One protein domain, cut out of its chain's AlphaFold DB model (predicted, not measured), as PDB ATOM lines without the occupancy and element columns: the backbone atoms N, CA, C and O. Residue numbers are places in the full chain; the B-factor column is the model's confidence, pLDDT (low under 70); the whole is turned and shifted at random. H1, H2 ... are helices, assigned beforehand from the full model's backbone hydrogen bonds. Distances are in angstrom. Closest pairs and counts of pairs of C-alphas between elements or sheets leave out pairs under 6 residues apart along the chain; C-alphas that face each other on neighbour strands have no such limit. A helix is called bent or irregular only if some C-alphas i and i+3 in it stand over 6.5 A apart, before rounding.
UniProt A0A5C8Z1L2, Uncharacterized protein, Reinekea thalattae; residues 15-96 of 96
ATOM      1  N   TRP A  15      21.247  12.239  30.139       78.44
ATOM      2  CA  TRP A  15      22.651  12.363  30.550       78.44
ATOM      3  C   TRP A  15      23.582  12.579  29.373       78.44
ATOM      4  O   TRP A  15      24.439  13.456  29.410       78.44
ATOM      5  N   SER A  16      23.338  11.884  28.276       80.19
ATOM      6  CA  SER A  16      24.137  12.007  27.062       80.19
ATOM      7  C   SER A  16      23.876  13.334  26.366       80.19
ATOM      8  O   SER A  16      24.811  14.024  25.974       80.19
ATOM      9  N   THR A  17      22.614  13.779  26.325       82.88
ATOM     10  CA  THR A  17      22.263  15.120  25.826       82.88
ATOM     11  C   THR A  17      22.938  16.218  26.656       82.88
ATOM     12  O   THR A  17      23.490  17.168  26.097       82.88
ATOM     13  N   GLN A  18      22.926  16.096  27.987       85.62
ATOM     14  CA  GLN A  18      23.585  17.046  28.888       85.62
ATOM     15  C   GLN A  18      25.107  17.014  28.727       85.62
ATOM     16  O   GLN A  18      25.723  18.072  28.619       85.62
ATOM     17  N   THR A  19      25.699  15.827  28.622       88.19
ATOM     18  CA  THR A  19      27.142  15.632  28.436       88.19
ATOM     19  C   THR A  19      27.609  16.205  27.101       88.19
ATOM     20  O   THR A  19      28.562  16.982  27.063       88.19
ATOM     21  N   VAL A  20      26.897  15.924  26.003       89.94
ATOM     22  CA  VAL A  20      27.169  16.528  24.689       89.94
ATOM     23  C   VAL A  20      27.023  18.048  24.753       89.94
ATOM     24  O   VAL A  20      27.842  18.766  24.180       89.94
ATOM     25  N   SER A  21      26.010  18.565  25.455       90.31
ATOM     26  CA  SER A  21      25.845  20.010  25.630       90.31
ATOM     27  C   SER A  21      27.010  20.631  26.403       90.31
ATOM     28  O   SER A  21      27.483  21.695  26.008       90.31
ATOM     29  N   ALA A  22      27.480  19.994  27.477       91.19
ATOM     30  CA  ALA A  22      28.614  20.470  28.267       91.19
ATOM     31  C   ALA A  22      29.904  20.487  27.432       91.19
ATOM     32  O   ALA A  22      30.595  21.505  27.381       91.19
ATOM     33  N   LEU A  23      30.170  19.412  26.686       92.62
ATOM     34  CA  LEU A  23      31.321  19.315  25.785       92.62
ATOM     35  C   LEU A  23      31.283  20.388  24.685       92.62
ATOM     36  O   LEU A  23      32.284  21.065  24.465       92.62
ATOM     37  N   LYS A  24      30.125  20.616  24.048       93.56
ATOM     38  CA  LYS A  24      29.948  21.668  23.025       93.56
ATOM     39  C   LYS A  24      30.059  23.087  23.579       93.56
ATOM     40  O   LYS A  24      30.422  24.003  22.849       93.56
ATOM     41  N   GLN A  25      29.700  23.304  24.843       93.94
ATOM     42  CA  GLN A  25      29.914  24.595  25.497       93.94
ATOM     43  C   GLN A  25      31.401  24.818  25.773       93.94
ATOM     44  O   GLN A  25      31.913  25.900  25.491       93.94
ATOM     45  N   TYR A  26      32.102  23.793  26.260       93.44
ATOM     46  CA  TYR A  26      33.541  23.860  26.494       93.44
ATOM     47  C   TYR A  26      34.319  24.082  25.185       93.44
ATOM     48  O   TYR A  26      35.190  24.951  25.144       93.44
ATOM     49  N   GLU A  27      33.917  23.421  24.091       93.44
ATOM     50  CA  GLU A  27      34.459  23.597  22.729       93.44
ATOM     51  C   GLU A  27      34.558  25.070  22.301       93.44
ATOM     52  O   GLU A  27      35.531  25.468  21.668       93.44
ATOM     53  N   GLN A  28      33.600  25.912  22.701       93.12
ATOM     54  CA  GLN A  28      33.556  27.329  22.318       93.12
ATOM     55  C   GLN A  28      34.600  28.206  23.025       93.12
ATOM     56  O   GLN A  28      34.787  29.359  22.636       93.12
ATOM     57  N   SER A  29      35.227  27.703  24.090       92.19
ATOM     58  CA  SER A  29      36.111  28.487  24.965       92.19
ATOM     59  C   SER A  29      37.464  27.834  25.250       92.19
ATOM     60  O   SER A  29      38.338  28.485  25.823       92.19
ATOM     61  N   CYS A  30      37.630  26.570  24.860       91.50
ATOM     62  CA  CYS A  30      38.861  25.811  25.022       91.50
ATOM     63  C   CYS A  30      39.978  26.306  24.087       91.50
ATOM     64  O   CYS A  30      39.740  27.053  23.135       91.50
ATOM     65  N   ALA A  31      41.210  25.887  24.369       93.62
ATOM     66  CA  ALA A  31      42.337  26.132  23.476       93.62
ATOM     67  C   ALA A  31      42.298  25.197  22.248       93.62
ATOM     68  O   ALA A  31      41.761  24.092  22.312       93.62
ATOM     69  N   ASP A  32      42.901  25.617  21.130       92.31
ATOM     70  CA  ASP A  32      42.888  24.856  19.867       92.31
ATOM     71  C   ASP A  32      43.444  23.427  20.009       92.31
ATOM     72  O   ASP A  32      42.981  22.501  19.343       92.31
ATOM     73  N   ASP A  33      44.426  23.227  20.888       89.25
ATOM     74  CA  ASP A  33      45.026  21.920  21.173       89.25
ATOM     75  C   ASP A  33      44.096  20.986  21.965       89.25
ATOM     76  O   ASP A  33      44.323  19.775  21.989       89.25
ATOM     77  N   GLN A  34      43.017  21.513  22.551       92.25
ATOM     78  CA  GLN A  34      41.986  20.741  23.244       92.25
ATOM     79  C   GLN A  34      40.832  20.314  22.331       92.25
ATOM     80  O   GLN A  34      40.109  19.371  22.662       92.25
ATOM     81  N   LEU A  35      40.681  20.939  21.156       93.81
ATOM     82  CA  LEU A  35      39.618  20.609  20.199       93.81
ATOM     83  C   LEU A  35      39.682  19.148  19.746       93.81
ATOM     84  O   LEU A  35      38.645  18.509  19.575       93.81
ATOM     85  N   PHE A  36      40.889  18.592  19.606       93.56
ATOM     86  CA  PHE A  36      41.066  17.172  19.300       93.56
ATOM     87  C   PHE A  36      40.448  16.276  20.384       93.56
ATOM     88  O   PHE A  36      39.712  15.343  20.065       93.56
ATOM     89  N   TYR A  37      40.686  16.581  21.663       95.12
ATOM     90  CA  TYR A  37      40.171  15.788  22.782       95.12
ATOM     91  C   TYR A  37      38.644  15.861  22.876       95.12
ATOM     92  O   TYR A  37      37.984  14.850  23.104       95.12
ATOM     93  N   ILE A  38      38.065  17.038  22.641       93.38
ATOM     94  CA  ILE A  38      36.609  17.229  22.634       93.38
ATOM     95  C   ILE A  38      35.973  16.485  21.459       93.38
ATOM     96  O   ILE A  38      34.978  15.779  21.636       93.38
ATOM     97  N   GLY A  39      36.578  16.596  20.273       93.06
ATOM     98  CA  GLY A  39      36.154  15.877  19.075       93.06
ATOM     99  C   GLY A  39      36.236  14.357  19.227       93.06
ATOM    100  O   GLY A  39      35.464  13.643  18.593       93.06
ATOM    101  N   TYR A  40      37.121  13.865  20.098       94.88
ATOM    102  CA  TYR A  40      37.192  12.455  20.472       94.88
ATOM    103  C   TYR A  40      36.084  12.049  21.460       94.88
ATOM    104  O   TYR A  40      35.498  10.981  21.315       94.88
ATOM    105  N   LEU A  41      35.755  12.898  22.438       94.44
ATOM    106  CA  LEU A  41      34.766  12.603  23.482       94.44
ATOM    107  C   LEU A  41      33.316  12.613  22.969       94.44
ATOM    108  O   LEU A  41      32.565  11.680  23.243       94.44
ATOM    109  N   ILE A  42      32.904  13.636  22.209       92.31
ATOM    110  CA  ILE A  42      31.492  13.813  21.805       92.31
ATOM    111  C   ILE A  42      30.903  12.563  21.115       92.31
ATOM    112  O   ILE A  42      29.837  12.116  21.544       92.31
ATOM    113  N   PRO A  43      31.558  11.943  20.111       91.69
ATOM    114  CA  PRO A  43      31.019  10.749  19.458       91.69
ATOM    115  C   PRO A  43      30.910   9.538  20.391       91.69
ATOM    116  O   PRO A  43      30.059   8.677  20.184       91.69
ATOM    117  N   LEU A  44      31.762   9.446  21.419       92.06
ATOM    118  CA  LEU A  44      31.750   8.326  22.362       92.06
ATOM    119  C   LEU A  44      30.576   8.404  23.340       92.06
ATOM    120  O   LEU A  44      30.082   7.361  23.759       92.06
ATOM    121  N   VAL A  45      30.085   9.609  23.646       88.06
ATOM    122  CA  VAL A  45      28.839   9.798  24.408       88.06
ATOM    123  C   VAL A  45      27.661   9.169  23.668       88.06
ATOM    124  O   VAL A  45      26.890   8.410  24.247       88.06
ATOM    125  N   GLU A  46      27.546   9.463  22.372       81.06
ATOM    126  CA  GLU A  46      26.467   8.951  21.522       81.06
ATOM    127  C   GLU A  46      26.578   7.431  21.331       81.06
ATOM    128  O   GLU A  46      25.570   6.730  21.304       81.06
ATOM    129  N   ARG A  47      27.803   6.900  21.235       84.19
ATOM    130  CA  ARG A  47      28.032   5.453  21.116       84.19
ATOM    131  C   ARG A  47      27.732   4.689  22.396       84.19
ATOM    132  O   ARG A  47      27.181   3.597  22.298       84.19
ATOM    133  N   LEU A  48      28.042   5.250  23.564       83.06
ATOM    134  CA  LEU A  48      27.730   4.606  24.837       83.06
ATOM    135  C   LEU A  48      26.230   4.326  24.958       83.06
ATOM    136  O   LEU A  48      25.865   3.231  25.355       83.06
ATOM    137  N   GLU A  49      25.356   5.252  24.554       73.69
ATOM    138  CA  GLU A  49      23.901   5.015  24.594       73.69
ATOM    139  C   GLU A  49      23.428   3.903  23.659       73.69
ATOM    140  O   GLU A  49      22.428   3.244  23.935       73.69
ATOM    141  N   LEU A  50      24.115   3.717  22.529       75.00
ATOM    142  CA  LEU A  50      23.789   2.665  21.570       75.00
ATOM    143  C   LEU A  50      24.288   1.292  22.032       75.00
ATOM    144  O   LEU A  50      23.718   0.275  21.641       75.00
ATOM    145  N   GLU A  51      25.372   1.258  22.808       75.81
ATOM    146  CA  GLU A  51      26.042   0.029  23.245       75.81
ATOM    147  C   GLU A  51      25.648  -0.388  24.680       75.81
ATOM    148  O   GLU A  51      25.705  -1.574  25.006       75.81
ATOM    149  N   ASP A  52      25.191   0.552  25.513       68.88
ATOM    150  CA  ASP A  52      24.752   0.359  26.898       68.88
ATOM    151  C   ASP A  52      23.321   0.909  27.085       68.88
ATOM    152  O   ASP A  52      23.099   2.067  27.434       68.88
ATOM    153  N   GLU A  53      22.320   0.049  26.862       58.84
ATOM    154  CA  GLU A  53      20.891   0.359  27.045       58.84
ATOM    155  C   GLU A  53      20.462   0.430  28.531       58.84
ATOM    156  O   GLU A  53      19.289   0.206  28.856       58.84
ATOM    157  N   SER A  54      21.373   0.694  29.478       55.84
ATOM    158  CA  SER A  54      21.031   0.737  30.905       55.84
ATOM    159  C   SER A  54      20.199   1.977  31.263       55.84
ATOM    160  O   SER A  54      20.659   2.965  31.826       55.84
ATOM    161  N   LEU A  55      18.892   1.871  31.012       51.84
ATOM    162  CA  LEU A  55      17.845   2.865  31.281       51.84
ATOM    163  C   LEU A  55      17.681   3.261  32.772       51.84
ATOM    164  O   LEU A  55      16.748   3.989  33.099       51.84
ATOM    165  N   GLN A  56      18.533   2.761  33.677       58.41
ATOM    166  CA  GLN A  56      18.441   2.940  35.135       58.41
ATOM    167  C   GLN A  56      19.770   3.332  35.807       58.41
ATOM    168  O   GLN A  56      19.913   3.172  37.019       58.41
ATOM    169  N   ALA A  57      20.764   3.801  35.048       68.31
ATOM    170  CA  ALA A  57      22.003   4.291  35.644       68.31
ATOM    171  C   ALA A  57      21.773   5.640  36.351       68.31
ATOM    172  O   ALA A  57      21.220   6.580  35.778       68.31
ATOM    173  N   THR A  58      22.252   5.771  37.590       77.88
ATOM    174  CA  THR A  58      22.403   7.094  38.214       77.88
ATOM    175  C   THR A  58      23.422   7.928  37.431       77.88
ATOM    176  O   THR A  58      24.255   7.382  36.712       77.88
ATOM    177  N   VAL A  59      23.431   9.254  37.617       76.56
ATOM    178  CA  VAL A  59      24.436  10.147  36.994       76.56
ATOM    179  C   VAL A  59      25.865   9.665  37.246       76.56
ATOM    180  O   VAL A  59      26.688   9.627  36.338       76.56
ATOM    181  N   GLU A  60      26.156   9.263  38.482       80.38
ATOM    182  CA  GLU A  60      27.479   8.778  38.877       80.38
ATOM    183  C   GLU A  60      27.843   7.468  38.163       80.38
ATOM    184  O   GLU A  60      28.977   7.298  37.709       80.38
ATOM    185  N   GLN A  61      26.875   6.560  38.008       82.62
ATOM    186  CA  GLN A  61      27.062   5.313  37.266       82.62
ATOM    187  C   GLN A  61      27.258   5.580  35.776       82.62
ATOM    188  O   GLN A  61      28.174   5.020  35.183       82.62
ATOM    189  N   TRP A  62      26.471   6.482  35.190       84.06
ATOM    190  CA  TRP A  62      26.605   6.849  33.785       84.06
ATOM    191  C   TRP A  62      27.966   7.500  33.503       84.06
ATOM    192  O   TRP A  62      28.667   7.066  32.594       84.06
ATOM    193  N   HIS A  63      28.417   8.456  34.328       84.62
ATOM    194  CA  HIS A  63      29.761   9.040  34.200       84.62
ATOM    195  C   HIS A  63      30.870   7.997  34.376       84.62
ATOM    196  O   HIS A  63      31.874   8.042  33.666       84.62
ATOM    197  N   THR A  64      30.694   7.042  35.295       87.44
ATOM    198  CA  THR A  64      31.653   5.946  35.495       87.44
ATOM    199  C   THR A  64      31.723   5.039  34.267       87.44
ATOM    200  O   THR A  64      32.824   4.740  33.798       87.44
ATOM    201  N   ASN A  65      30.574   4.647  33.711       88.19
ATOM    202  CA  ASN A  65      30.493   3.837  32.496       88.19
ATOM    203  C   ASN A  65      31.105   4.583  31.310       88.19
ATOM    204  O   ASN A  65      31.931   4.023  30.591       88.19
ATOM    205  N   TYR A  66      30.777   5.866  31.156       90.19
ATOM    206  CA  TYR A  66      31.322   6.702  30.098       90.19
ATOM    207  C   TYR A  66      32.840   6.842  30.200       90.19
ATOM    208  O   TYR A  66      33.545   6.647  29.211       90.19
ATOM    209  N   ARG A  67      33.372   7.082  31.402       92.44
ATOM    210  CA  ARG A  67      34.820   7.114  31.617       92.44
ATOM    211  C   ARG A  67      35.478   5.784  31.248       92.44
ATOM    212  O   ARG A  67      36.486   5.786  30.545       92.44
ATOM    213  N   GLY A  68      34.914   4.665  31.703       92.12
ATOM    214  CA  GLY A  68      35.428   3.333  31.382       92.12
ATOM    215  C   GLY A  68      35.428   3.060  29.877       92.12
ATOM    216  O   GLY A  68      36.412   2.554  29.341       92.12
ATOM    217  N   TYR A  69      34.363   3.469  29.187       92.44
ATOM    218  CA  TYR A  69      34.236   3.341  27.740       92.44
ATOM    219  C   TYR A  69      35.287   4.171  26.989       92.44
ATOM    220  O   TYR A  69      35.982   3.654  26.117       92.44
ATOM    221  N   VAL A  70      35.489   5.431  27.387       94.06
ATOM    222  CA  VAL A  70      36.538   6.298  26.825       94.06
ATOM    223  C   VAL A  70      37.928   5.683  27.019       94.06
ATOM    224  O   VAL A  70      38.719   5.635  26.074       94.06
ATOM    225  N   GLU A  71      38.231   5.182  28.219       94.81
ATOM    226  CA  GLU A  71      39.506   4.521  28.524       94.81
ATOM    227  C   GLU A  71      39.729   3.260  27.679       94.81
ATOM    228  O   GLU A  71      40.841   3.050  27.181       94.81
ATOM    229  N   GLN A  72      38.681   2.462  27.454       94.06
ATOM    230  CA  GLN A  72      38.728   1.306  26.562       94.06
ATOM    231  C   GLN A  72      39.016   1.722  25.113       94.06
ATOM    232  O   GLN A  72      39.968   1.210  24.522       94.06
ATOM    233  N   CYS A  73      38.268   2.681  24.556       94.81
ATOM    234  CA  CYS A  73      38.471   3.138  23.178       94.81
ATOM    235  C   CYS A  73      39.893   3.680  22.960       94.81
ATOM    236  O   CYS A  73      40.553   3.315  21.992       94.81
ATOM    237  N   MET A  74      40.428   4.464  23.906       96.38
ATOM    238  CA  MET A  74      41.801   4.980  23.795       96.38
ATOM    239  C   MET A  74      42.855   3.862  23.792       96.38
ATOM    240  O   MET A  74      43.920   4.000  23.180       96.38
ATOM    241  N   ALA A  75      42.597   2.771  24.518       94.44
ATOM    242  CA  ALA A  75      43.473   1.608  24.530       94.44
ATOM    243  C   ALA A  75      43.415   0.846  23.197       94.44
ATOM    244  O   ALA A  75      44.473   0.494  22.671       94.44
ATOM    245  N   GLU A  76      42.218   0.640  22.644       95.31
ATOM    246  CA  GLU A  76      41.991  -0.028  21.355       95.31
ATOM    247  C   GLU A  76      42.592   0.755  20.177       95.31
ATOM    248  O   GLU A  76      43.252   0.168  19.315       95.31
ATOM    249  N   ASP A  77      42.482   2.083  20.202       94.06
ATOM    250  CA  ASP A  77      43.039   2.979  19.182       94.06
ATOM    251  C   ASP A  77      44.573   3.109  19.251       94.06
ATOM    252  O   ASP A  77      45.184   3.806  18.439       94.06
ATOM    253  N   ASN A  78      45.230   2.446  20.214       93.06
ATOM    254  CA  ASN A  78      46.657   2.616  20.514       93.06
ATOM    255  C   ASN A  78      47.050   4.093  20.693       93.06
ATOM    256  O   ASN A  78      48.158   4.503  20.336       93.06
ATOM    257  N   MET A  79      46.150   4.889  21.279       95.44
ATOM    258  CA  MET A  79      46.355   6.318  21.485       95.44
ATOM    259  C   MET A  79      47.629   6.569  22.304       95.44
ATOM    260  O   MET A  79      47.942   5.803  23.225       95.44
ATOM    261  N   SER A  80      48.366   7.632  21.978       96.06
ATOM    262  CA  SER A  80      49.613   7.973  22.667       96.06
ATOM    263  C   SER A  80      49.368   8.329  24.140       96.06
ATOM    264  O   SER A  80      48.276   8.744  24.525       96.06
ATOM    265  N   ALA A  81      50.387   8.186  24.992       95.56
ATOM    266  CA  ALA A  81      50.252   8.519  26.411       95.56
ATOM    267  C   ALA A  81      49.933  10.009  26.646       95.56
ATOM    268  O   ALA A  81      49.180  10.324  27.566       95.56
ATOM    269  N   SER A  82      50.468  10.909  25.811       95.69
ATOM    270  CA  SER A  82      50.177  12.344  25.888       95.69
ATOM    271  C   SER A  82      48.730  12.648  25.520       95.69
ATOM    272  O   SER A  82      48.069  13.388  26.243       95.69
ATOM    273  N   ASP A  83      48.213  12.027  24.458       95.69
ATOM    274  CA  ASP A  83      46.836  12.271  24.019       95.69
ATOM    275  C   ASP A  83      45.837  11.691  25.021       95.69
ATOM    276  O   ASP A  83      44.864  12.353  25.369       95.69
ATOM    277  N   ARG A  84      46.124  10.505  25.584       95.88
ATOM    278  CA  ARG A  84      45.317   9.930  26.675       95.88
ATOM    279  C   ARG A  84      45.220  10.873  27.864       95.88
ATOM    280  O   ARG A  84      44.145  11.048  28.428       95.88
ATOM    281  N   GLN A  85      46.343  11.475  28.254       96.38
ATOM    282  CA  GLN A  85      46.359  12.446  29.342       96.38
ATOM    283  C   GLN A  85      45.513  13.677  28.997       96.38
ATOM    284  O   GLN A  85      44.744  14.124  29.845       96.38
ATOM    285  N   GLY A  86      45.608  14.185  27.764       95.81
ATOM    286  CA  GLY A  86      44.794  15.305  27.289       95.81
ATOM    287  C   GLY A  86      43.293  15.006  27.306       95.81
ATOM    288  O   GLY A  86      42.516  15.789  27.852       95.81
ATOM    289  N   VAL A  87      42.885  13.834  26.809       96.38
ATOM    290  CA  VAL A  87      41.486  13.378  26.841       96.38
ATOM    291  C   VAL A  87      40.965  13.274  28.274       96.38
ATOM    292  O   VAL A  87      39.897  13.803  28.573       96.38
ATOM    293  N   LEU A  88      41.717  12.645  29.184       95.44
ATOM    294  CA  LEU A  88      41.307  12.500  30.588       95.44
ATOM    295  C   LEU A  88      41.264  13.834  31.340       95.44
ATOM    296  O   LEU A  88      40.434  14.011  32.236       95.44
ATOM    297  N   GLN A  89      42.139  14.774  30.982       95.25
ATOM    298  CA  GLN A  89      42.110  16.120  31.534       95.25
ATOM    299  C   GLN A  89      40.832  16.848  31.108       95.25
ATOM    300  O   GLN A  89      40.095  17.304  31.977       95.25
ATOM    301  N   VAL A  90      40.522  16.890  29.806       93.94
ATOM    302  CA  VAL A  90      39.284  17.516  29.306       93.94
ATOM    303  C   VAL A  90      38.048  16.834  29.887       93.94
ATOM    304  O   VAL A  90      37.120  17.513  30.311       93.94
ATOM    305  N   PHE A  91      38.045  15.500  29.983       93.06
ATOM    306  CA  PHE A  91      36.959  14.764  30.630       93.06
ATOM    307  C   PHE A  91      36.721  15.267  32.059       93.06
ATOM    308  O   PHE A  91      35.591  15.567  32.428       93.06
ATOM    309  N   THR A  92      37.788  15.383  32.855       91.62
ATOM    310  CA  THR A  92      37.706  15.813  34.259       91.62
ATOM    311  C   THR A  92      37.290  17.278  34.382       91.62
ATOM    312  O   THR A  92      36.511  17.618  35.260       91.62
ATOM    313  N   GLU A  93      37.778  18.154  33.503       90.50
ATOM    314  CA  GLU A  93      37.423  19.579  33.512       90.50
ATOM    315  C   GLU A  93      35.954  19.832  33.148       90.50
ATOM    316  O   GLU A  93      35.366  20.801  33.630       90.50
ATOM    317  N   VAL A  94      35.362  18.982  32.302       89.06
ATOM    318  CA  VAL A  94      33.985  19.155  31.817       89.06
ATOM    319  C   VAL A  94      32.965  18.373  32.652       89.06
ATOM    320  O   VAL A  94      31.842  18.846  32.823       89.06
ATOM    321  N   LEU A  95      33.327  17.185  33.147       82.94
ATOM    322  CA  LEU A  95      32.391  16.207  33.732       82.94
ATOM    323  C   LEU A  95      32.759  15.749  35.155       82.94
ATOM    324  O   LEU A  95      32.025  14.940  35.730       82.94
ATOM    325  N   GLY A  96      33.898  16.206  35.688       74.31
ATOM    326  CA  GLY A  96      34.413  15.861  37.020       74.31
ATOM    327  C   GLY A  96      33.970  16.787  38.146       74.31
ATOM    328  O   GLY A  96      33.446  17.890  37.874       74.31
TER     329      GLY A  96
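This is residues 15 to 96 of the 96 residues of an uncharacterized protein of Reinekea thalattae (UniProt A0A5C8Z1L2). Two pairs of antiparallel helices are laid crosswise, one pair over the other: H1 and H2 form a tight helical hairpin, and H3 and H4, side by side but more loosely met, cross over it at a steep angle. H2 is the helix in the middle of the contacts, with H1 along it and H3 and H4 crossing different stretches of it, while H1 meets the second pair mainly at the last residues of H4. The printed part has 82 residues with four named helices, H1, H2, H3 and H4 in that order, and no named strand; the class is all helix. The whole is compact, with a radius of gyration of the C-alphas of 12.2 A, and its C-alphas span 36 by 28 by 19 A.

H1, residues 15 to 27, and H2, residues 32 to 51, form a helical hairpin: they touch at a shallow tilt of 10 degrees, opposite ways, and their closest C-alphas, those of Ser 16 and Val 45, are 5.8 A apart. H2 is the hub, touching three other helices. H3, residues 59 to 76, touches H2 with residues 66 to 70 alone, against residues 41 to 48 of H2; the closest C-alphas are those of Leu 48 and Tyr 66, 6.7 A apart. Their steep tilt is 69.6 degrees, only just short of about perpendicular, opposite ways. H1 and H3 are close but not clearly touching, with the C-alphas of Trp 15 and Val 59 closest at 7.0 A. H4, residues 81 to 95, touches residues 34 to 41 of H2 and stands about perpendicular to it, only just, at 72 degrees; the C-alphas of Tyr 37 and Val 87 are closest, 4.9 A apart. H4 touches H1 with residues 94 to 95 alone, and the closest C-alphas, of Ala 22 and Val 94, are 6.6 A apart. H3 and H4 are close but not clearly touching, at a shallow tilt of 16 degrees, opposite ways; the C-alphas of Met 74 and Arg 84 are closest at 6.7 A. The packing of the helices is mostly crossed: of 4 touching pairs, 1 is at a shallow tilt. Every O i to N i+4 pair is within hydrogen-bond range in H1, H3 and H4; in H2 it is 9 of 16.

H1 begins at C-alpha 15, (22.651, 12.363, 30.550), and measures 18.1 A from first to last C-alpha, residues 15 to 27. H2, residues 32 to 51, is 30.2 A long and begins at C-alpha 32, (42.888, 24.856, 19.867); it is neither bent nor irregular, but only just: C-alphas 40 and 43 are 6.5 A apart. H3, residues 59 to 76, is 25.6 A long. H4, residues 81 to 95, is 20.8 A long and ends at C-alpha 95, (32.391, 16.207, 33.732).

The two C-alphas farthest apart are those of Asp 32 and Gln 56, at 36.2 A. The printed part has no cut and ends at Gly 96, the chain's last residue. The links H1 to H2 and H3 to H4 are tight, and H2 to H3 is short. The mean pLDDT of the printed part is 87.9, and residues 52 to 57 are under 70.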